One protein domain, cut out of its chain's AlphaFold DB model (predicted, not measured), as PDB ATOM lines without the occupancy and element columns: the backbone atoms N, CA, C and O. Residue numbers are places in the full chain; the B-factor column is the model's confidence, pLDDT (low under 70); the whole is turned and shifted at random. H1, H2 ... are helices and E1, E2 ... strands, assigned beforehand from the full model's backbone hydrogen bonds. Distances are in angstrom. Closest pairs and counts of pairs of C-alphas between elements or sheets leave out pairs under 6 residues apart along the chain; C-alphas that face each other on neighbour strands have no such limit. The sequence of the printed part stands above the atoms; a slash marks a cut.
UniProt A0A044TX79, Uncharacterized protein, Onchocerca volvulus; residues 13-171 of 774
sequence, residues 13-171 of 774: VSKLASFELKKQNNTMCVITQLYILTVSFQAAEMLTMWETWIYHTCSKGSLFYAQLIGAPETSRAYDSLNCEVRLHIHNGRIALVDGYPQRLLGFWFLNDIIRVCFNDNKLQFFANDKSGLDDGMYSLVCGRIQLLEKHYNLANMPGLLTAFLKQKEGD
ATOM      1  N   VAL A  13    -108.087   4.546 -38.420       56.11
ATOM      2  CA  VAL A  13    -106.986   5.074 -37.615       56.11
ATOM      3  C   VAL A  13    -105.993   3.964 -37.358       56.11
ATOM      4  O   VAL A  13    -104.852   4.081 -37.789       56.11
ATOM      5  N   SER A  14    -106.437   2.909 -36.669       56.07
ATOM      6  CA  SER A  14    -105.569   1.908 -36.057       56.07
ATOM      7  C   SER A  14    -106.284   0.581 -35.770       56.07
ATOM      8  O   SER A  14    -107.514   0.459 -35.813       56.07
ATOM      9  N   LYS A  15    -105.472  -0.432 -35.447       57.70
ATOM     10  CA  LYS A  15    -105.876  -1.768 -34.992       57.70
ATOM     11  C   LYS A  15    -105.717  -1.875 -33.471       57.70
ATOM     12  O   LYS A  15    -104.655  -1.530 -32.951       57.70
ATOM     13  N   LEU A  16    -106.691  -2.487 -32.794       52.65
ATOM     14  CA  LEU A  16    -106.482  -3.133 -31.492       52.65
ATOM     15  C   LEU A  16    -106.816  -4.627 -31.573       52.65
ATOM     16  O   LEU A  16    -107.936  -5.007 -31.910       52.65
ATOM     17  N   ALA A  17    -105.813  -5.449 -31.263       53.15
ATOM     18  CA  ALA A  17    -105.914  -6.901 -31.169       53.15
ATOM     19  C   ALA A  17    -106.525  -7.344 -29.831       53.15
ATOM     20  O   ALA A  17    -106.394  -6.640 -28.829       53.15
ATOM     21  N   SER A  18    -107.136  -8.530 -29.843       49.86
ATOM     22  CA  SER A  18    -107.470  -9.385 -28.690       49.86
ATOM     23  C   SER A  18    -107.863  -8.692 -27.369       49.86
ATOM     24  O   SER A  18    -107.015  -8.399 -26.525       49.86
ATOM     25  N   PHE A  19    -109.166  -8.564 -27.115       53.13
ATOM     26  CA  PHE A  19    -109.709  -8.409 -25.757       53.13
ATOM     27  C   PHE A  19    -110.987  -9.237 -25.582       53.13
ATOM     28  O   PHE A  19    -111.671  -9.541 -26.562       53.13
ATOM     29  N   GLU A  20    -111.328  -9.599 -24.343       46.11
ATOM     30  CA  GLU A  20    -112.577 -10.312 -24.071       46.11
ATOM     31  C   GLU A  20    -113.762  -9.333 -24.043       46.11
ATOM     32  O   GLU A  20    -113.792  -8.399 -23.239       46.11
ATOM     33  N   LEU A  21    -114.775  -9.569 -24.883       56.99
ATOM     34  CA  LEU A  21    -116.061  -8.874 -24.795       56.99
ATOM     35  C   LEU A  21    -117.177  -9.882 -24.517       56.99
ATOM     36  O   LEU A  21    -117.527 -10.676 -25.387       56.99
ATOM     37  N   LYS A  22    -117.794  -9.816 -23.330       58.73
ATOM     38  CA  LYS A  22    -118.982 -10.621 -22.972       58.73
ATOM     39  C   LYS A  22    -118.793 -12.131 -23.263       58.73
ATOM     40  O   LYS A  22    -119.655 -12.739 -23.896       58.73
ATOM     41  N   LYS A  23    -117.688 -12.737 -22.797       60.60
ATOM     42  CA  LYS A  23    -117.286 -14.142 -23.051       60.60
ATOM     43  C   LYS A  23    -116.850 -14.478 -24.487       60.60
ATOM     44  O   LYS A  23    -116.674 -15.651 -24.805       60.60
ATOM     45  N   GLN A  24    -116.679 -13.489 -25.366       67.39
ATOM     46  CA  GLN A  24    -116.008 -13.675 -26.655       67.39
ATOM     47  C   GLN A  24    -114.525 -13.348 -26.485       67.39
ATOM     48  O   GLN A  24    -114.169 -12.180 -26.346       67.39
ATOM     49  N   ASN A  25    -113.669 -14.371 -26.488       75.55
ATOM     50  CA  ASN A  25    -112.226 -14.209 -26.259       75.55
ATOM     51  C   ASN A  25    -111.500 -13.655 -27.496       75.55
ATOM     52  O   ASN A  25    -110.498 -12.957 -27.370       75.55
ATOM     53  N   ASN A  26    -112.006 -13.959 -28.697       85.62
ATOM     54  CA  ASN A  26    -111.395 -13.542 -29.957       85.62
ATOM     55  C   ASN A  26    -112.117 -12.293 -30.490       85.62
ATOM     56  O   ASN A  26    -113.003 -12.408 -31.339       85.62
ATOM     57  N   THR A  27    -111.778 -11.098 -29.998       86.18
ATOM     58  CA  THR A  27    -112.299  -9.844 -30.577       86.18
ATOM     59  C   THR A  27    -111.195  -8.913 -31.058       86.18
ATOM     60  O   THR A  27    -110.100  -8.885 -30.501       86.18
ATOM     61  N   MET A  28    -111.511  -8.158 -32.107       86.60
ATOM     62  CA  MET A  28    -110.683  -7.113 -32.702       86.60
ATOM     63  C   MET A  28    -111.464  -5.804 -32.691       86.60
ATOM     64  O   MET A  28    -112.669  -5.804 -32.950       86.60
ATOM     65  N   CYS A  29    -110.776  -4.689 -32.476       87.91
ATOM     66  CA  CYS A  29    -111.323  -3.364 -32.742       87.91
ATOM     67  C   CYS A  29    -110.643  -2.714 -33.943       87.91
ATOM     68  O   CYS A  29    -109.413  -2.664 -34.044       87.91
ATOM     69  N   VAL A  30    -111.480  -2.171 -34.823       87.43
ATOM     70  CA  VAL A  30    -111.103  -1.307 -35.936       87.43
ATOM     71  C   VAL A  30    -111.511   0.114 -35.555       87.43
ATOM     72  O   VAL A  30    -112.701   0.410 -35.441       87.43
ATOM     73  N   ILE A  31    -110.532   0.981 -35.302       87.35
ATOM     74  CA  ILE A  31    -110.784   2.366 -34.886       87.35
ATOM     75  C   ILE A  31    -110.941   3.227 -36.141       87.35
ATOM     76  O   ILE A  31    -110.089   3.194 -37.029       87.35
ATOM     77  N   THR A  32    -112.019   4.003 -36.214       86.10
ATOM     78  CA  THR A  32    -112.272   5.009 -37.260       86.10
ATOM     79  C   THR A  32    -112.342   6.403 -36.627       86.10
ATOM     80  O   THR A  32    -112.380   6.518 -35.404       86.10
ATOM     81  N   GLN A  33    -112.394   7.460 -37.440       84.81
ATOM     82  CA  GLN A  33    -112.557   8.845 -36.969       84.81
ATOM     83  C   GLN A  33    -113.795   9.084 -36.086       84.81
ATOM     84  O   GLN A  33    -113.759   9.958 -35.227       84.81
ATOM     85  N   LEU A  34    -114.893   8.352 -36.313       82.64
ATOM     86  CA  LEU A  34    -116.183   8.605 -35.652       82.64
ATOM     87  C   LEU A  34    -116.604   7.485 -34.691       82.64
ATOM     88  O   LEU A  34    -117.278   7.742 -33.700       82.64
ATOM     89  N   TYR A  35    -116.225   6.239 -34.978       81.88
ATOM     90  CA  TYR A  35    -116.661   5.064 -34.219       81.88
ATOM     91  C   TYR A  35    -115.581   3.980 -34.152       81.88
ATOM     92  O   TYR A  35    -114.733   3.860 -35.038       81.88
ATOM     93  N   ILE A  36    -115.649   3.136 -33.122       87.62
ATOM     94  CA  ILE A  36    -114.849   1.910 -33.030       87.62
ATOM     95  C   ILE A  36    -115.745   0.724 -33.386       87.62
ATOM     96  O   ILE A  36    -116.743   0.463 -32.716       87.62
ATOM     97  N   LEU A  37    -115.385  -0.004 -34.442       87.90
ATOM     98  CA  LEU A  37    -116.063  -1.231 -34.847       87.90
ATOM     99  C   LEU A  37    -115.417  -2.422 -34.124       87.90
ATOM    100  O   LEU A  37    -114.296  -2.815 -34.447       87.90
ATOM    101  N   THR A  38    -116.120  -3.003 -33.148       87.76
ATOM    102  CA  THR A  38    -115.711  -4.264 -32.507       87.76
ATOM    103  C   THR A  38    -116.253  -5.461 -33.285       87.76
ATOM    104  O   THR A  38    -117.461  -5.579 -33.479       87.76
ATOM    105  N   VAL A  39    -115.368  -6.377 -33.676       87.22
ATOM    106  CA  VAL A  39    -115.689  -7.615 -34.400       87.22
ATOM    107  C   VAL A  39    -115.290  -8.818 -33.544       87.22
ATOM    108  O   VAL A  39    -114.175  -8.861 -33.027       87.22
ATOM    109  N   SER A  40    -116.184  -9.798 -33.390       87.82
ATOM    110  CA  SER A  40    -115.946 -11.035 -32.628       87.82
ATOM    111  C   SER A  40    -115.876 -12.261 -33.540       87.82
ATOM    112  O   SER A  40    -116.753 -12.446 -34.383       87.82
ATOM    113  N   PHE A  41    -114.888 -13.129 -33.324       87.81
ATOM    114  CA  PHE A  41    -114.616 -14.311 -34.144       87.81
ATOM    115  C   PHE A  41    -114.831 -15.614 -33.364       87.81
ATOM    116  O   PHE A  41    -114.426 -15.747 -32.209       87.81
ATOM    117  N   GLN A  42    -115.399 -16.623 -34.028       86.94
ATOM    118  CA  GLN A  42    -115.640 -17.942 -33.426       86.94
ATOM    119  C   GLN A  42    -114.341 -18.677 -33.041       86.94
ATOM    120  O   GLN A  42    -114.328 -19.435 -32.075       86.94
ATOM    121  N   ALA A  43    -113.246 -18.442 -33.773       86.30
ATOM    122  CA  ALA A  43    -111.951 -19.085 -33.563       86.30
ATOM    123  C   ALA A  43    -110.804 -18.064 -33.593       86.30
ATOM    124  O   ALA A  43    -110.861 -17.078 -34.332       86.30
ATOM    125  N   ALA A  44    -109.734 -18.340 -32.843       88.99
ATOM    126  CA  ALA A  44    -108.527 -17.512 -32.831       88.99
ATOM    127  C   ALA A  44    -107.841 -17.459 -34.211       88.99
ATOM    128  O   ALA A  44    -107.353 -16.412 -34.611       88.99
ATOM    129  N   GLU A  45    -107.879 -18.550 -34.985       89.73
ATOM    130  CA  GLU A  45    -107.362 -18.598 -36.364       89.73
ATOM    131  C   GLU A  45    -108.012 -17.540 -37.270       89.73
ATOM    132  O   GLU A  45    -107.331 -16.872 -38.048       89.73
ATOM    133  N   MET A  46    -109.329 -17.349 -37.129       88.44
ATOM    134  CA  MET A  46    -110.094 -16.355 -37.883       88.44
ATOM    135  C   MET A  46    -109.735 -14.930 -37.459       88.44
ATOM    136  O   MET A  46    -109.543 -14.078 -38.325       88.44
ATOM    137  N   LEU A  47    -109.578 -14.685 -36.151       88.88
ATOM    138  CA  LEU A  47    -109.054 -13.415 -35.642       88.88
ATOM    139  C   LEU A  47    -107.672 -13.128 -36.249       88.88
ATOM    140  O   LEU A  47    -107.499 -12.093 -36.881       88.88
ATOM    141  N   THR A  48    -106.721 -14.060 -36.148       88.32
ATOM    142  CA  THR A  48    -105.352 -13.912 -36.674       88.32
ATOM    143  C   THR A  48    -105.316 -13.693 -38.191       88.32
ATOM    144  O   THR A  48    -104.521 -12.885 -38.679       88.32
ATOM    145  N   MET A  49    -106.186 -14.361 -38.956       88.46
ATOM    146  CA  MET A  49    -106.319 -14.161 -40.404       88.46
ATOM    147  C   MET A  49    -106.777 -12.735 -40.736       88.46
ATOM    148  O   MET A  49    -106.116 -12.045 -41.514       88.46
ATOM    149  N   TRP A  50    -107.868 -12.271 -40.119       88.80
ATOM    150  CA  TRP A  50    -108.388 -10.915 -40.312       88.80
ATOM    151  C   TRP A  50    -107.412  -9.849 -39.812       88.80
ATOM    152  O   TRP A  50    -107.187  -8.848 -40.489       88.80
ATOM    153  N   GLU A  51    -106.758 -10.095 -38.680       85.27
ATOM    154  CA  GLU A  51    -105.702  -9.245 -38.147       85.27
ATOM    155  C   GLU A  51    -104.508  -9.120 -39.098       85.27
ATOM    156  O   GLU A  51    -103.971  -8.022 -39.230       85.27
ATOM    157  N   THR A  52    -104.102 -10.206 -39.765       84.45
ATOM    158  CA  THR A  52    -103.011 -10.210 -40.757       84.45
ATOM    159  C   THR A  52    -103.436  -9.518 -42.053       84.45
ATOM    160  O   THR A  52    -102.666  -8.754 -42.633       84.45
ATOM    161  N   TRP A  53    -104.677  -9.737 -42.498       87.20
ATOM    162  CA  TRP A  53    -105.228  -9.112 -43.700       87.20
ATOM    163  C   TRP A  53    -105.384  -7.592 -43.542       87.20
ATOM    164  O   TRP A  53    -104.918  -6.843 -44.404       87.20
ATOM    165  N   ILE A  54    -105.930  -7.113 -42.416       84.51
ATOM    166  CA  ILE A  54    -105.963  -5.676 -42.096       84.51
ATOM    167  C   ILE A  54    -104.538  -5.140 -41.950       84.51
ATOM    168  O   ILE A  54    -104.237  -4.087 -42.503       84.51
ATOM    169  N   TYR A  55    -103.639  -5.870 -41.279       79.59
ATOM    170  CA  TYR A  55    -102.245  -5.453 -41.098       79.59
ATOM    171  C   TYR A  55    -101.460  -5.287 -42.415       79.59
ATOM    172  O   TYR A  55    -100.485  -4.541 -42.479       79.59
ATOM    173  N   HIS A  56    -101.863  -5.982 -43.475       79.57
ATOM    174  CA  HIS A  56    -101.235  -5.873 -44.790       79.57
ATOM    175  C   HIS A  56    -101.955  -4.916 -45.746       79.57
ATOM    176  O   HIS A  56    -101.312  -4.350 -46.629       79.57
ATOM    177  N   THR A  57    -103.262  -4.717 -45.566       81.03
ATOM    178  CA  THR A  57    -104.077  -3.812 -46.393       81.03
ATOM    179  C   THR A  57    -104.033  -2.368 -45.877       81.03
ATOM    180  O   THR A  57    -104.130  -1.428 -46.661       81.03
ATOM    181  N   CYS A  58    -103.850  -2.180 -44.568       77.91
ATOM    182  CA  CYS A  58    -103.762  -0.883 -43.902       77.91
ATOM    183  C   CYS A  58    -102.333  -0.620 -43.392       77.91
ATOM    184  O   CYS A  58    -101.618  -1.535 -42.991       77.91
ATOM    185  N   SER A  59    -101.905   0.644 -43.372       74.81
ATOM    186  CA  SER A  59    -100.552   1.022 -42.941       74.81
ATOM    187  C   SER A  59    -100.317   0.820 -41.440       74.81
ATOM    188  O   SER A  59    -101.053   1.374 -40.621       74.81
ATOM    189  N   LYS A  60     -99.244   0.110 -41.059       82.95
ATOM    190  CA  LYS A  60     -98.824  -0.010 -39.652       82.95
ATOM    191  C   LYS A  60     -98.679   1.364 -38.990       82.95
ATOM    192  O   LYS A  60     -98.121   2.293 -39.567       82.95
ATOM    193  N   GLY A  61     -99.132   1.436 -37.746       87.04
ATOM    194  CA  GLY A  61     -98.869   2.532 -36.824       87.04
ATOM    195  C   GLY A  61     -98.604   1.987 -35.429       87.04
ATOM    196  O   GLY A  61     -98.277   0.810 -35.257       87.04
ATOM    197  N   SER A  62     -98.710   2.860 -34.437       91.44
ATOM    198  CA  SER A  62     -98.209   2.633 -33.084       91.44
ATOM    199  C   SER A  62     -99.308   2.725 -32.037       91.44
ATOM    200  O   SER A  62    -100.259   3.489 -32.187       91.44
ATOM    201  N   LEU A  63     -99.130   1.972 -30.954       93.19
ATOM    202  CA  LEU A  63     -99.976   1.976 -29.766       93.19
ATOM    203  C   LEU A  63     -99.111   2.304 -28.547       93.19
ATOM    204  O   LEU A  63     -98.109   1.634 -28.292       93.19
ATOM    205  N   PHE A  64     -99.537   3.300 -27.778       95.51
ATOM    206  CA  PHE A  64     -98.898   3.745 -26.549       95.51
ATOM    207  C   PHE A  64     -99.914   3.756 -25.405       95.51
ATOM    208  O   PHE A  64    -100.899   4.487 -25.437       95.51
ATOM    209  N   TYR A  65     -99.658   2.949 -24.377       95.52
ATOM    210  CA  TYR A  65    -100.406   2.990 -23.121       95.52
ATOM    211  C   TYR A  65     -99.942   4.195 -22.296       95.52
ATOM    212  O   TYR A  65     -98.737   4.349 -22.045       95.52
ATOM    213  N   ALA A  66    -100.882   5.031 -21.876       96.49
ATOM    214  CA  ALA A  66    -100.653   6.253 -21.115       96.49
ATOM    215  C   ALA A  66    -101.702   6.403 -19.999       96.49
ATOM    216  O   ALA A  66    -102.686   5.672 -19.970       96.49
ATOM    217  N   GLN A  67    -101.506   7.352 -19.090       96.83
ATOM    218  CA  GLN A  67    -102.521   7.782 -18.125       96.83
ATOM    219  C   GLN A  67    -102.952   9.206 -18.472       96.83
ATOM    220  O   GLN A  67    -102.090  10.065 -18.661       96.83
ATOM    221  N   LEU A  68    -104.254   9.466 -18.579       97.03
ATOM    222  CA  LEU A  68    -104.766  10.812 -18.849       97.03
ATOM    223  C   LEU A  68    -104.747  11.635 -17.552       97.03
ATOM    224  O   LEU A  68    -105.346  11.223 -16.568       97.03
ATOM    225  N   ILE A  69    -104.064  12.779 -17.540       96.31
ATOM    226  CA  ILE A  69    -103.967  13.684 -16.377       96.31
ATOM    227  C   ILE A  69    -104.767  14.973 -16.586       96.31
ATOM    228  O   ILE A  69    -105.284  15.529 -15.623       96.31
ATOM    229  N   GLY A  70    -104.894  15.443 -17.828       95.05
ATOM    230  CA  GLY A  70    -105.653  16.648 -18.156       95.05
ATOM    231  C   GLY A  70    -106.377  16.514 -19.488       95.05
ATOM    232  O   GLY A  70    -105.841  15.927 -20.431       95.05
ATOM    233  N   ALA A  71    -107.588  17.060 -19.543       95.35
ATOM    234  CA  ALA A  71    -108.431  17.176 -20.724       95.35
ATOM    235  C   ALA A  71    -109.384  18.378 -20.551       95.35
ATOM    236  O   ALA A  71    -109.651  18.766 -19.409       95.35
ATOM    237  N   PRO A  72    -109.922  18.951 -21.641       94.19
ATOM    238  CA  PRO A  72    -110.958  19.984 -21.584       94.19
ATOM    239  C   PRO A  72    -112.244  19.469 -20.920       94.19
ATOM    240  O   PRO A  72    -112.642  18.335 -21.170       94.19
ATOM    241  N   GLU A  73    -112.940  20.308 -20.144       91.63
ATOM    242  CA  GLU A  73    -114.203  19.929 -19.468       91.63
ATOM    243  C   GLU A  73    -115.351  19.620 -20.445       91.63
ATOM    244  O   GLU A  73    -116.309  18.931 -20.100       91.63
ATOM    245  N   THR A  74    -115.249  20.111 -21.682       90.15
ATOM    246  CA  THR A  74    -116.171  19.826 -22.793       90.15
ATOM    247  C   THR A  74    -115.910  18.480 -23.469       90.15
ATOM    248  O   THR A  74    -116.797  17.960 -24.148       90.15
ATOM    249  N   SER A  75    -114.707  17.918 -23.308       91.63
ATOM    250  CA  SER A  75    -114.278  16.718 -24.022       91.63
ATOM    251  C   SER A  75    -114.804  15.449 -23.363       91.63
ATOM    252  O   SER A  75    -114.800  15.291 -22.141       91.63
ATOM    253  N   ARG A  76    -115.115  14.453 -24.199       90.22
ATOM    254  CA  ARG A  76    -115.436  13.079 -23.770       90.22
ATOM    255  C   ARG A  76    -114.305  12.429 -22.962       90.22
ATOM    256  O   ARG A  76    -114.531  11.441 -22.266       90.22
ATOM    257  N   ALA A  77    -113.088  12.964 -23.055       93.45
ATOM    258  CA  ALA A  77    -111.936  12.519 -22.290       93.45
ATOM    259  C   ALA A  77    -111.982  12.922 -20.799       93.45
ATOM    260  O   ALA A  77    -111.316  12.269 -19.998       93.45
ATOM    261  N   TYR A  78    -112.768  13.933 -20.402       93.85
ATOM    262  CA  TYR A  78    -112.836  14.408 -19.010       93.85
ATOM    263  C   TYR A  78    -113.338  13.324 -18.035       93.85
ATOM    264  O   TYR A  78    -112.736  13.095 -16.987       93.85
ATOM    265  N   ASP A  79    -114.339  12.537 -18.444       92.63
ATOM    266  CA  ASP A  79    -114.832  11.355 -17.709       92.63
ATOM    267  C   ASP A  79    -113.772  10.239 -17.539       92.63
ATOM    268  O   ASP A  79    -114.003   9.253 -16.836       92.63
ATOM    269  N   SER A  80    -112.621  10.355 -18.212       92.87
ATOM    270  CA  SER A  80    -111.507   9.395 -18.190       92.87
ATOM    271  C   SER A  80    -110.235   9.959 -17.539       92.87
ATOM    272  O   SER A  80    -109.159   9.372 -17.683       92.87
ATOM    273  N   LEU A  81    -110.325  11.084 -16.820       94.75
ATOM    274  CA  LEU A  81    -109.207  11.623 -16.042       94.75
ATOM    275  C   LEU A  81    -108.692  10.608 -15.008       94.75
ATOM    276  O   LEU A  81    -109.445   9.850 -14.401       94.75
ATOM    277  N   ASN A  82    -107.373  10.596 -14.823       93.40
ATOM    278  CA  ASN A  82    -106.592   9.646 -14.029       93.40
ATOM    279  C   ASN A  82    -106.683   8.162 -14.456       93.40
ATOM    280  O   ASN A  82    -106.029   7.323 -13.829       93.40
ATOM    281  N   CYS A  83    -107.397   7.819 -15.533       94.13
ATOM    282  CA  CYS A  83    -107.512   6.447 -16.048       94.13
ATOM    283  C   CYS A  83    -106.401   6.079 -17.052       94.13
ATOM    284  O   CYS A  83    -105.752   6.943 -17.649       94.13
ATOM    285  N   GLU A  84    -106.193   4.771 -17.262       95.38
ATOM    286  CA  GLU A  84    -105.333   4.256 -18.337       95.38
ATOM    287  C   GLU A  84    -106.029   4.406 -19.698       95.38
ATOM    288  O   GLU A  84    -107.133   3.910 -19.915       95.38
ATOM    289  N   VAL A  85    -105.343   5.052 -20.637       96.10
ATOM    290  CA  VAL A  85    -105.806   5.346 -21.994       96.10
ATOM    291  C   VAL A  85    -104.802   4.835 -23.028       96.10
ATOM    292  O   VAL A  85    -103.596   4.742 -22.783       96.10
ATOM    293  N   ARG A  86    -105.291   4.503 -24.222       95.19
ATOM    294  CA  ARG A  86    -104.481   4.044 -25.356       95.19
ATOM    295  C   ARG A  86    -104.403   5.143 -26.402       95.19
ATOM    296  O   ARG A  86    -105.401   5.470 -27.039       95.19
ATOM    297  N   LEU A  87    -103.209   5.694 -26.580       95.86
ATOM    298  CA  LEU A  87    -102.891   6.636 -27.642       95.86
ATOM    299  C   LEU A  87    -102.417   5.865 -28.877       95.86
ATOM    300  O   LEU A  87    -101.445   5.107 -28.827       95.86
ATOM    301  N   HIS A  88    -103.104   6.068 -29.993       94.35
ATOM    302  CA  HIS A  88    -102.759   5.518 -31.295       94.35
ATOM    303  C   HIS A  88    -102.136   6.593 -32.176       94.35
ATOM    304  O   HIS A  88    -102.698   7.679 -32.277       94.35
ATOM    305  N   ILE A  89    -101.024   6.278 -32.847       93.69
ATOM    306  CA  ILE A  89    -100.363   7.176 -33.809       93.69
ATOM    307  C   ILE A  89    -100.186   6.477 -35.152       93.69
ATOM    308  O   ILE A  89     -99.585   5.405 -35.229       93.69
ATOM    309  N   HIS A  90    -100.680   7.105 -36.216       90.19
ATOM    310  CA  HIS A  90    -100.468   6.717 -37.609       90.19
ATOM    311  C   HIS A  90    -100.108   7.970 -38.427       90.19
ATOM    312  O   HIS A  90    -100.269   9.087 -37.946       90.19
ATOM    313  N   ASN A  91     -99.616   7.804 -39.660       89.52
ATOM    314  CA  ASN A  91     -99.233   8.936 -40.520       89.52
ATOM    315  C   ASN A  91    -100.354   9.997 -40.567       89.52
ATOM    316  O   ASN A  91    -101.488   9.668 -40.924       89.52
ATOM    317  N   GLY A  92    -100.039  11.243 -40.217       91.47
ATOM    318  CA  GLY A  92    -100.967  12.372 -40.243       91.47
ATOM    319  C   GLY A  92    -102.097  12.364 -39.204       91.47
ATOM    320  O   GLY A  92    -102.952  13.243 -39.289       91.47
ATOM    321  N   ARG A  93    -102.172  11.417 -38.250       92.15
ATOM    322  CA  ARG A  93    -103.303  11.336 -37.293       92.15
ATOM    323  C   ARG A  93    -103.029  10.601 -35.979       92.15
ATOM    324  O   ARG A  93    -102.257   9.639 -35.932       92.15
ATOM    325  N   ILE A  94    -103.782  10.975 -34.947       94.29
ATOM    326  CA  ILE A  94    -103.822  10.303 -33.646       94.29
ATOM    327  C   ILE A  94    -105.257  10.019 -33.172       94.29
ATOM    328  O   ILE A  94    -106.201  10.706 -33.556       94.29
ATOM    329  N   ALA A  95    -105.423   9.010 -32.316       93.97
ATOM    330  CA  ALA A  95    -106.671   8.745 -31.588       93.97
ATOM    331  C   ALA A  95    -106.391   8.384 -30.130       93.97
ATOM    332  O   ALA A  95    -105.422   7.677 -29.847       93.97
ATOM    333  N   LEU A  96    -107.278   8.801 -29.228       94.94
ATOM    334  CA  LEU A  96    -107.240   8.442 -27.813       94.94
ATOM    335  C   LEU A  96    -108.414   7.518 -27.468       94.94
ATOM    336  O   LEU A  96    -109.564   7.836 -27.766       94.94
ATOM    337  N   VAL A  97    -108.126   6.361 -26.862       94.15
ATOM    338  CA  VAL A  97    -109.102   5.275 -26.661       94.15
ATOM    339  C   VAL A  97    -109.042   4.692 -25.248       94.15
ATOM    340  O   VAL A  97    -108.024   4.139 -24.832       94.15
ATOM    341  N   ASP A  98    -110.167   4.719 -24.542       92.82
ATOM    342  CA  ASP A  98    -110.363   4.127 -23.211       92.82
ATOM    343  C   ASP A  98    -111.087   2.760 -23.290       92.82
ATOM    344  O   ASP A  98    -111.659   2.400 -24.320       92.82
ATOM    345  N   GLY A  99    -111.053   1.980 -22.205       86.64
ATOM    346  CA  GLY A  99    -112.180   1.122 -21.830       86.64
ATOM    347  C   GLY A  99    -112.317  -0.250 -22.496       86.64
ATOM    348  O   GLY A  99    -111.594  -0.631 -23.424       86.64
ATOM    349  N   TYR A 100    -113.283  -1.012 -21.971       84.60
ATOM    350  CA  TYR A 100    -113.692  -2.346 -22.426       84.60
ATOM    351  C   TYR A 100    -115.227  -2.492 -22.259       84.60
ATOM    352  O   TYR A 100    -115.683  -2.659 -21.127       84.60
ATOM    353  N   PRO A 101    -116.056  -2.427 -23.328       82.34
ATOM    354  CA  PRO A 101    -115.699  -2.183 -24.730       82.34
ATOM    355  C   PRO A 101    -114.954  -0.864 -24.933       82.34
ATOM    356  O   PRO A 101    -115.063   0.063 -24.135       82.34
ATOM    357  N   GLN A 102    -114.193  -0.807 -26.019       88.44
ATOM    358  CA  GLN A 102    -113.325   0.322 -26.321       88.44
ATOM    359  C   GLN A 102    -114.146   1.552 -26.726       88.44
ATOM    360  O   GLN A 102    -115.066   1.441 -27.538       88.44
ATOM    361  N   ARG A 103    -113.798   2.716 -26.174       89.98
ATOM    362  CA  ARG A 103    -114.471   4.004 -26.396       89.98
ATOM    363  C   ARG A 103    -113.482   4.995 -27.000       89.98
ATOM    364  O   ARG A 103    -112.394   5.170 -26.456       89.98
ATOM    365  N   LEU A 104    -113.851   5.633 -28.109       91.78
ATOM    366  CA  LEU A 104    -113.072   6.729 -28.686       91.78
ATOM    367  C   LEU A 104    -113.310   7.981 -27.833       91.78
ATOM    368  O   LEU A 104    -114.441   8.454 -27.760       91.78
ATOM    369  N   LEU A 105    -112.262   8.476 -27.176       92.42
ATOM    370  CA  LEU A 105    -112.314   9.722 -26.406       92.42
ATOM    371  C   LEU A 105    -112.155  10.934 -27.326       92.42
ATOM    372  O   LEU A 105    -112.881  11.905 -27.175       92.42
ATOM    373  N   GLY A 106    -111.252  10.843 -28.304       91.79
ATOM    374  CA  GLY A 106    -111.033  11.875 -29.312       91.79
ATOM    375  C   GLY A 106    -110.170  11.376 -30.470       91.79
ATOM    376  O   GLY A 106    -109.457  10.371 -30.352       91.79
ATOM    377  N   PHE A 107    -110.264  12.063 -31.605       92.35
ATOM    378  CA  PHE A 107    -109.501  11.798 -32.823       92.35
ATOM    379  C   PHE A 107    -109.087  13.122 -33.456       92.35
ATOM    380  O   PHE A 107    -109.931  13.994 -33.647       92.35
ATOM    381  N   TRP A 108    -107.818  13.235 -33.844       93.12
ATOM    382  CA  TRP A 108    -107.271  14.457 -34.426       93.12
ATOM    383  C   TRP A 108    -106.321  14.121 -35.575       93.12
ATOM    384  O   TRP A 108    -105.510  13.191 -35.483       93.12
ATOM    385  N   PHE A 109    -106.384  14.890 -36.662       92.23
ATOM    386  CA  PHE A 109    -105.280  14.931 -37.618       92.23
ATOM    387  C   PHE A 109    -104.108  15.681 -36.980       92.23
ATOM    388  O   PHE A 109    -104.319  16.606 -36.204       92.23
ATOM    389  N   LEU A 110    -102.868  15.322 -37.311       92.90
ATOM    390  CA  LEU A 110    -101.683  16.004 -36.762       92.90
ATOM    391  C   LEU A 110    -101.638  17.486 -37.176       92.90
ATOM    392  O   LEU A 110    -101.193  18.327 -36.407       92.90
ATOM    393  N   ASN A 111    -102.204  17.807 -38.343       91.59
ATOM    394  CA  ASN A 111    -102.387  19.172 -38.841       91.59
ATOM    395  C   ASN A 111    -103.416  19.991 -38.029       91.59
ATOM    396  O   ASN A 111    -103.429  21.212 -38.136       91.59
ATOM    397  N   ASP A 112    -104.275  19.329 -37.245       91.36
ATOM    398  CA  ASP A 112    -105.290  19.953 -36.383       91.36
ATOM    399  C   ASP A 112    -104.787  20.126 -34.929       91.36
ATOM    400  O   ASP A 112    -105.549  20.492 -34.036       91.36
ATOM    401  N   ILE A 113    -103.499  19.866 -34.663       94.38
ATOM    402  CA  ILE A 113    -102.867  20.049 -33.348       94.38
ATOM    403  C   ILE A 113    -101.959  21.281 -33.410       94.38
ATOM    404  O   ILE A 113    -100.964  21.291 -34.130       94.38
ATOM    405  N   ILE A 114    -102.289  22.328 -32.648       93.74
ATOM    406  CA  ILE A 114    -101.606  23.632 -32.743       93.74
ATOM    407  C   ILE A 114    -100.221  23.594 -32.079       93.74
ATOM    408  O   ILE A 114     -99.270  24.194 -32.578       93.74
ATOM    409  N   ARG A 115    -100.104  22.935 -30.918       94.00
ATOM    410  CA  ARG A 115     -98.869  22.877 -30.110       94.00
ATOM    411  C   ARG A 115     -98.733  21.507 -29.453       94.00
ATOM    412  O   ARG A 115     -99.726  20.972 -28.965       94.00
ATOM    413  N   VAL A 116     -97.511  20.973 -29.395       96.00
ATOM    414  CA  VAL A 116     -97.165  19.727 -28.687       96.00
ATOM    415  C   VAL A 116     -95.891  19.922 -27.875       96.00
ATOM    416  O   VAL A 116     -94.992  20.645 -28.295       96.00
ATOM    417  N   CYS A 117     -95.826  19.287 -26.706       96.30
ATOM    418  CA  CYS A 117     -94.710  19.344 -25.771       96.30
ATOM    419  C   CYS A 117     -94.471  17.958 -25.139       96.30
ATOM    420  O   CYS A 117     -95.428  17.237 -24.839       96.30
ATOM    421  N   PHE A 118     -93.201  17.585 -24.944       96.44
ATOM    422  CA  PHE A 118     -92.761  16.284 -24.428       96.44
ATOM    423  C   PHE A 118     -91.795  16.491 -23.245       96.44
ATOM    424  O   PHE A 118     -90.584  16.533 -23.431       96.44
ATOM    425  N   ASN A 119     -92.324  16.603 -22.021       91.37
ATOM    426  CA  ASN A 119     -91.540  16.898 -20.810       91.37
ATOM    427  C   ASN A 119     -91.758  15.808 -19.751       91.37
ATOM    428  O   ASN A 119     -92.900  15.481 -19.453       91.37
ATOM    429  N   ASP A 120     -90.703  15.265 -19.139       86.82
ATOM    430  CA  ASP A 120     -90.779  14.440 -17.911       86.82
ATOM    431  C   ASP A 120     -91.833  13.318 -17.929       86.82
ATOM    432  O   ASP A 120     -92.653  13.151 -17.024       86.82
ATOM    433  N   ASN A 121     -91.817  12.522 -19.001       92.80
ATOM    434  CA  ASN A 121     -92.799  11.476 -19.317       92.80
ATOM    435  C   ASN A 121     -94.233  11.957 -19.611       92.80
ATOM    436  O   ASN A 121     -95.089  11.121 -19.899       92.80
ATOM    437  N   LYS A 122     -94.508  13.263 -19.598       95.92
ATOM    438  CA  LYS A 122     -95.782  13.878 -19.991       95.92
ATOM    439  C   LYS A 122     -95.731  14.290 -21.467       95.92
ATOM    440  O   LYS A 122     -94.860  15.044 -21.889       95.92
ATOM    441  N   LEU A 123     -96.700  13.817 -22.243       97.17
ATOM    442  CA  LEU A 123     -97.109  14.424 -23.508       97.17
ATOM    443  C   LEU A 123     -98.188  15.461 -23.185       97.17
ATOM    444  O   LEU A 123     -99.199  15.108 -22.577       97.17
ATOM    445  N   GLN A 124     -98.007  16.702 -23.622       97.04
ATOM    446  CA  GLN A 124     -99.066  17.711 -23.640       97.04
ATOM    447  C   GLN A 124     -99.329  18.140 -25.084       97.04
ATOM    448  O   GLN A 124     -98.381  18.366 -25.835       97.04
ATOM    449  N   PHE A 125    -100.596  18.249 -25.486       96.92
ATOM    450  CA  PHE A 125    -100.955  18.765 -26.808       96.92
ATOM    451  C   PHE A 125    -102.207  19.636 -26.764       96.92
ATOM    452  O   PHE A 125    -103.162  19.324 -26.057       96.92
ATOM    453  N   PHE A 126    -102.203  20.712 -27.549       95.90
ATOM    454  CA  PHE A 126    -103.360  21.574 -27.755       95.90
ATOM    455  C   PHE A 126    -104.025  21.218 -29.085       95.90
ATOM    456  O   PHE A 126    -103.463  21.480 -30.152       95.90
ATOM    457  N   ALA A 127    -105.203  20.604 -29.021       93.36
ATOM    458  CA  ALA A 127    -105.990  20.225 -30.186       93.36
ATOM    459  C   ALA A 127    -106.983  21.323 -30.597       93.36
ATOM    460  O   ALA A 127    -107.494  22.049 -29.746       93.36
ATOM    461  N   ASN A 128    -107.246  21.395 -31.902       90.44
ATOM    462  CA  ASN A 128    -108.219  22.268 -32.552       90.44
ATOM    463  C   ASN A 128    -109.198  21.399 -33.366       90.44
ATOM    464  O   ASN A 128    -109.037  21.205 -34.575       90.44
ATOM    465  N   ASP A 129    -110.162  20.792 -32.678       85.02
ATOM    466  CA  ASP A 129    -111.225  20.013 -33.301       85.02
ATOM    467  C   ASP A 129    -112.312  20.939 -33.858       85.02
ATOM    468  O   ASP A 129    -112.928  21.735 -33.154       85.02
ATOM    469  N   LYS A 130    -112.644  20.754 -35.136       79.98
ATOM    470  CA  LYS A 130    -113.606  21.586 -35.875       79.98
ATOM    471  C   LYS A 130    -115.042  21.504 -35.331       79.98
ATOM    472  O   LYS A 130    -115.891  22.254 -35.806       79.98
ATOM    473  N   SER A 131    -115.333  20.606 -34.382       79.26
ATOM    474  CA  SER A 131    -116.620  20.551 -33.669       79.26
ATOM    475  C   SER A 131    -116.680  21.399 -32.389       79.26
ATOM    476  O   SER A 131    -117.777  21.648 -31.890       79.26
ATOM    477  N   GLY A 132    -115.536  21.831 -31.843       81.75
ATOM    478  CA  GLY A 132    -115.446  22.552 -30.568       81.75
ATOM    479  C   GLY A 132    -115.697  21.705 -29.310       81.75
ATOM    480  O   GLY A 132    -115.676  22.242 -28.205       81.75
ATOM    481  N   LEU A 133    -115.951  20.395 -29.439       82.85
ATOM    482  CA  LEU A 133    -116.175  19.500 -28.294       82.85
ATOM    483  C   LEU A 133    -114.854  19.014 -27.691       82.85
ATOM    484  O   LEU A 133    -114.620  19.171 -26.492       82.85
ATOM    485  N   ASP A 134    -113.977  18.466 -28.536       86.55
ATOM    486  CA  ASP A 134    -112.668  17.935 -28.145       86.55
ATOM    487  C   ASP A 134    -111.534  18.976 -28.326       86.55
ATOM    488  O   ASP A 134    -110.376  18.615 -28.560       86.55
ATOM    489  N   ASP A 135    -111.873  20.259 -28.175       90.71
ATOM    490  CA  ASP A 135    -110.996  21.433 -28.283       90.71
ATOM    491  C   ASP A 135    -110.210  21.716 -26.995       90.71
ATOM    492  O   ASP A 135    -110.789  21.799 -25.912       90.71
ATOM    493  N   GLY A 136    -108.901  21.965 -27.109       93.20
ATOM    494  CA  GLY A 136    -108.071  22.463 -26.007       93.20
ATOM    495  C   GLY A 136    -106.908  21.557 -25.598       93.20
ATOM    496  O   GLY A 136    -106.385  20.774 -26.391       93.20
ATOM    497  N   MET A 137    -106.445  21.716 -24.352       95.42
ATOM    498  CA  MET A 137    -105.208  21.098 -23.858       95.42
ATOM    499  C   MET A 137    -105.443  19.708 -23.250       95.42
ATOM    500  O   MET A 137    -106.126  19.563 -22.236       95.42
ATOM    501  N   TYR A 138    -104.777  18.704 -23.813       97.22
ATOM    502  CA  TYR A 138    -104.683  17.348 -23.278       97.22
ATOM    503  C   TYR A 138    -103.314  17.132 -22.632       97.22
ATOM    504  O   TYR A 138    -102.309  17.696 -23.063       97.22
ATOM    505  N   SER A 139    -103.252  16.320 -21.578       97.11
ATOM    506  CA  SER A 139    -102.011  15.990 -20.862       97.11
ATOM    507  C   SER A 139    -102.010  14.525 -20.437       97.11
ATOM    508  O   SER A 139    -102.923  14.083 -19.745       97.11
ATOM    509  N   LEU A 140    -100.992  13.766 -20.853       97.75
ATOM    510  CA  LEU A 140    -100.925  12.310 -20.716       97.75
ATOM    511  C   LEU A 140     -99.544  11.853 -20.233       97.75
ATOM    512  O   LEU A 140     -98.540  12.196 -20.851       97.75
ATOM    513  N   VAL A 141     -99.471  11.005 -19.205       96.95
ATOM    514  CA  VAL A 141     -98.208  10.372 -18.779       96.95
ATOM    515  C   VAL A 141     -97.968   9.072 -19.538       96.95
ATOM    516  O   VAL A 141     -98.778   8.149 -19.507       96.95
ATOM    517  N   CYS A 142     -96.813   8.971 -20.190       96.23
ATOM    518  CA  CYS A 142     -96.364   7.829 -20.968       96.23
ATOM    519  C   CYS A 142     -94.934   7.442 -20.564       96.23
ATOM    520  O   CYS A 142     -93.966   8.037 -21.025       96.23
ATOM    521  N   GLY A 143     -94.766   6.353 -19.807       94.71
ATOM    522  CA  GLY A 143     -93.450   5.750 -19.518       94.71
ATOM    523  C   GLY A 143     -92.771   5.072 -20.726       94.71
ATOM    524  O   GLY A 143     -92.286   3.952 -20.600       94.71
ATOM    525  N   ARG A 144     -92.895   5.649 -21.929       94.85
ATOM    526  CA  ARG A 144     -92.121   5.394 -23.166       94.85
ATOM    527  C   ARG A 144     -92.066   6.693 -24.004       94.85
ATOM    528  O   ARG A 144     -92.193   6.645 -25.225       94.85
ATOM    529  N   ILE A 145     -91.936   7.848 -23.341       95.52
ATOM    530  CA  ILE A 145     -92.113   9.183 -23.940       95.52
ATOM    531  C   ILE A 145     -91.189   9.437 -25.141       95.52
ATOM    532  O   ILE A 145     -91.675   9.841 -26.186       95.52
ATOM    533  N   GLN A 146     -89.910   9.060 -25.054       95.07
ATOM    534  CA  GLN A 146     -88.923   9.209 -26.137       95.07
ATOM    535  C   GLN A 146     -89.308   8.429 -27.410       95.07
ATOM    536  O   GLN A 146     -89.104   8.885 -28.534       95.07
ATOM    537  N   LEU A 147     -89.897   7.236 -27.252       95.13
ATOM    538  CA  LEU A 147     -90.376   6.436 -28.383       95.13
ATOM    539  C   LEU A 147     -91.677   7.017 -28.958       95.13
ATOM    540  O   LEU A 147     -91.877   6.991 -30.168       95.13
ATOM    541  N   LEU A 148     -92.542   7.551 -28.091       96.25
ATOM    542  CA  LEU A 148     -93.765   8.254 -28.473       96.25
ATOM    543  C   LEU A 148     -93.447   9.524 -29.279       96.25
ATOM    544  O   LEU A 148     -94.047   9.733 -30.326       96.25
ATOM    545  N   GLU A 149     -92.446  10.293 -28.858       96.44
ATOM    546  CA  GLU A 149     -91.903  11.461 -29.554       96.44
ATOM    547  C   GLU A 149     -91.268  11.095 -30.909       96.44
ATOM    548  O   GLU A 149     -91.691  11.622 -31.939       96.44
ATOM    549  N   LYS A 150     -90.344  10.114 -30.954       95.61
ATOM    550  CA  LYS A 150     -89.763   9.602 -32.219       95.61
ATOM    551  C   LYS A 150     -90.870   9.180 -33.194       95.61
ATOM    552  O   LYS A 150     -90.791   9.476 -34.383       95.61
ATOM    553  N   HIS A 151     -91.929   8.533 -32.704       95.39
ATOM    554  CA  HIS A 151     -93.048   8.089 -33.538       95.39
ATOM    555  C   HIS A 151     -94.010   9.223 -33.931       95.39
ATOM    556  O   HIS A 151     -94.565   9.163 -35.024       95.39
ATOM    557  N   TYR A 152     -94.194  10.250 -33.095       95.86
ATOM    558  CA  TYR A 152     -94.977  11.452 -33.412       95.86
ATOM    559  C   TYR A 152     -94.303  12.265 -34.525       95.86
ATOM    560  O   TYR A 152     -94.917  12.555 -35.550       95.86
ATOM    561  N   ASN A 153     -93.001  12.528 -34.388       94.91
ATOM    562  CA  ASN A 153     -92.222  13.279 -35.374       94.91
ATOM    563  C   ASN A 153     -92.169  12.549 -36.731       94.91
ATOM    564  O   ASN A 153     -92.361  13.167 -37.778       94.91
ATOM    565  N   LEU A 154     -92.034  11.215 -36.722       95.26
ATOM    566  CA  LEU A 154     -92.163  10.377 -37.923       95.26
ATOM    567  C   LEU A 154     -93.596  10.314 -38.492       95.26
ATOM    568  O   LEU A 154     -93.765   9.922 -39.647       95.26
ATOM    569  N   ALA A 155     -94.631  10.644 -37.714       94.22
ATOM    570  CA  ALA A 155     -96.024  10.623 -38.165       94.22
ATOM    571  C   ALA A 155     -96.464  11.937 -38.820       94.22
ATOM    572  O   ALA A 155     -97.313  11.887 -39.712       94.22
ATOM    573  N   ASN A 156     -95.882  13.073 -38.414       91.80
ATOM    574  CA  ASN A 156     -96.110  14.382 -39.039       91.80
ATOM    575  C   ASN A 156     -95.771  14.349 -40.539       91.80
ATOM    576  O   ASN A 156     -96.482  14.926 -41.357       91.80
ATOM    577  N   MET A 157     -94.717  13.613 -40.911       89.26
ATOM    578  CA  MET A 157     -94.335  13.398 -42.306       89.26
ATOM    579  C   MET A 157     -95.113  12.220 -42.927       89.26
ATOM    580  O   MET A 157     -95.074  11.101 -42.399       89.26
ATOM    581  N   PRO A 158     -95.796  12.406 -44.073       85.15
ATOM    582  CA  PRO A 158     -96.628  11.366 -44.667       85.15
ATOM    583  C   PRO A 158     -95.789  10.163 -45.121       85.15
ATOM    584  O   PRO A 158     -94.984  10.240 -46.042       85.15
ATOM    585  N   GLY A 159     -96.017   9.015 -44.483       85.50
ATOM    586  CA  GLY A 159     -95.395   7.738 -44.842       85.50
ATOM    587  C   GLY A 159     -94.189   7.335 -43.993       85.50
ATOM    588  O   GLY A 159     -93.950   6.131 -43.880       85.50
ATOM    589  N   LEU A 160     -93.476   8.272 -43.350       91.62
ATOM    590  CA  LEU A 160     -92.217   7.955 -42.657       91.62
ATOM    591  C   LEU A 160     -92.415   7.003 -41.471       91.62
ATOM    592  O   LEU A 160     -91.717   5.994 -41.397       91.62
ATOM    593  N   LEU A 161     -93.417   7.227 -40.609       91.95
ATOM    594  CA  LEU A 161     -93.736   6.284 -39.527       91.95
ATOM    595  C   LEU A 161     -94.052   4.882 -40.070       91.95
ATOM    596  O   LEU A 161     -93.574   3.890 -39.527       91.95
ATOM    597  N   THR A 162     -94.806   4.770 -41.168       89.20
ATOM    598  CA  THR A 162     -95.089   3.465 -41.793       89.20
ATOM    599  C   THR A 162     -93.831   2.807 -42.368       89.20
ATOM    600  O   THR A 162     -93.702   1.589 -42.277       89.20
ATOM    601  N   ALA A 163     -92.912   3.576 -42.958       89.17
ATOM    602  CA  ALA A 163     -91.647   3.057 -43.475       89.17
ATOM    603  C   ALA A 163     -90.756   2.541 -42.332       89.17
ATOM    604  O   ALA A 163     -90.381   1.371 -42.334       89.17
ATOM    605  N   PHE A 164     -90.536   3.364 -41.303       91.21
ATOM    606  CA  PHE A 164     -89.787   3.007 -40.096       91.21
ATOM    607  C   PHE A 164     -90.358   1.756 -39.408       91.21
ATOM    608  O   PHE A 164     -89.630   0.817 -39.094       91.21
ATOM    609  N   LEU A 165     -91.683   1.691 -39.234       89.70
ATOM    610  CA  LEU A 165     -92.355   0.558 -38.590       89.70
ATOM    611  C   LEU A 165     -92.373  -0.732 -39.422       89.70
ATOM    612  O   LEU A 165     -92.587  -1.795 -38.832       89.70
ATOM    613  N   LYS A 166     -92.170  -0.645 -40.745       86.51
ATOM    614  CA  LYS A 166     -91.952  -1.794 -41.641       86.51
ATOM    615  C   LYS A 166     -90.496  -2.250 -41.626       86.51
ATOM    616  O   LYS A 166     -90.252  -3.445 -41.529       86.51
ATOM    617  N   GLN A 167     -89.538  -1.324 -41.665       84.93
ATOM    618  CA  GLN A 167     -88.112  -1.650 -41.576       84.93
ATOM    619  C   GLN A 167     -87.789  -2.344 -40.244       84.93
ATOM    620  O   GLN A 167     -87.158  -3.392 -40.237       84.93
ATOM    621  N   LYS A 168     -88.374  -1.856 -39.139       80.30
ATOM    622  CA  LYS A 168     -88.376  -2.492 -37.804       80.30
ATOM    623  C   LYS A 168     -88.960  -3.916 -37.735       80.30
ATOM    624  O   LYS A 168     -88.896  -4.519 -36.667       80.30
ATOM    625  N   GLU A 169     -89.579  -4.421 -38.801       70.63
ATOM    626  CA  GLU A 169     -90.056  -5.810 -38.921       70.63
ATOM    627  C   GLU A 169     -89.329  -6.616 -40.002       70.63
ATOM    628  O   GLU A 169     -89.253  -7.836 -39.884       70.63
ATOM    629  N   GLY A 170     -88.859  -5.964 -41.070       58.18
ATOM    630  CA  GLY A 170     -88.192  -6.621 -42.194       58.18
ATOM    631  C   GLY A 170     -86.706  -6.877 -41.959       58.18
ATOM    632  O   GLY A 170     -86.212  -7.938 -42.334       58.18
ATOM    633  N   ASP A 171     -86.020  -5.935 -41.311       43.77
ATOM    634  CA  ASP A 171     -84.574  -5.964 -41.110       43.77
ATOM    635  C   ASP A 171     -84.221  -6.135 -39.627       43.77
ATOM    636  O   ASP A 171     -84.917  -5.660 -38.723       43.77
TER     637      ASP A 171
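What this domain is: This is residues 13 to 171 of the 774 residues of an uncharacterized protein of Onchocerca volvulus (UniProt A0A044TX79). A seven-stranded sheet folds back on itself at E4 into two leaves, E7 E6 E5 and E10 E9 E8, and H2 packs on strands of both. A small sheet, E1 E2 E3, packs on the leaf E7 E6 E5 as a crossed, only partly face-to-face sandwich; H1 covers its other face, and H3 turns off from H2 at a corner. The 159 printed residues hold ten named strands and three named helices, in the order E1 E2 E3 H1 E4 E5 E6 E7 E8 E9 E10 H2 H3, of mixed class. Both sheets are antiparallel. The whole is compact, with a radius of gyration of the C-alphas of 15.7 A and spans of 42 by 39 by 29 A.

How they stand to each other: The strongly twisted large sheet runs E7 (residues 103 to 109), E6 (93 to 98), E5 (84 to 90), E4 (62 to 70), E10 (136 to 141), E9 (122 to 127), E8 (113 to 119). E4 bends by 64 degrees at residue 67; its residues 62 to 67 pair with E5, with N 64 and O 87 2.8 A apart, and 67 to 70 with E10, with N 69 and O 139 2.8 A apart. E4 E5 E6 E7 and E8 E9 E10 are meanders, each strand the antiparallel neighbour of the one before. The small sheet is a third, E1 (14 to 16), E2 (27 to 31), E3 (36 to 40); in the hairpin E2 and E3, N 30 and O 37 are 2.9 A apart. The strands of the two sheets stand at 46 degrees; the closest C-alphas of E1 and E5 are those of Ser 14 and His 88, 6.6 A. H1 (44 to 57) is on the small sheet in two layers, a helix on one face, at a height over the sheet of 9.9 A, along E2 at 8 degrees on the local plane. H2 (145 to 156) is on the large sheet, its closest C-alphas to E5 being Ala 155 and His 90, 5.9 A. H3 (160 to 170) only grazes that sheet with residues 160 to 165. H2, with residues 151 to 155 alone, and H3 touch only at the corner, C-alphas 154 and 161 being closest at 4.7 A. In H1 and H2 every O i to N i+4 pair is within hydrogen-bond range, in H3 6 of 7.

Where its parts are: E1 begins at C-alpha 14 (-105.569, 1.908, -36.057). E4 spans 21.8 A, E5 20.0 A and H1 19.8 A. H3 ends at C-alpha 170 (-88.192, -6.621, -42.194).

The domain as a whole: The farthest C-alphas, Glu 73 and Asp 171, are 44.9 A apart. The printed part has no cut. The link E4 to E5 is long. Residues 13 to 24 and 170 to 171 have pLDDT under 70.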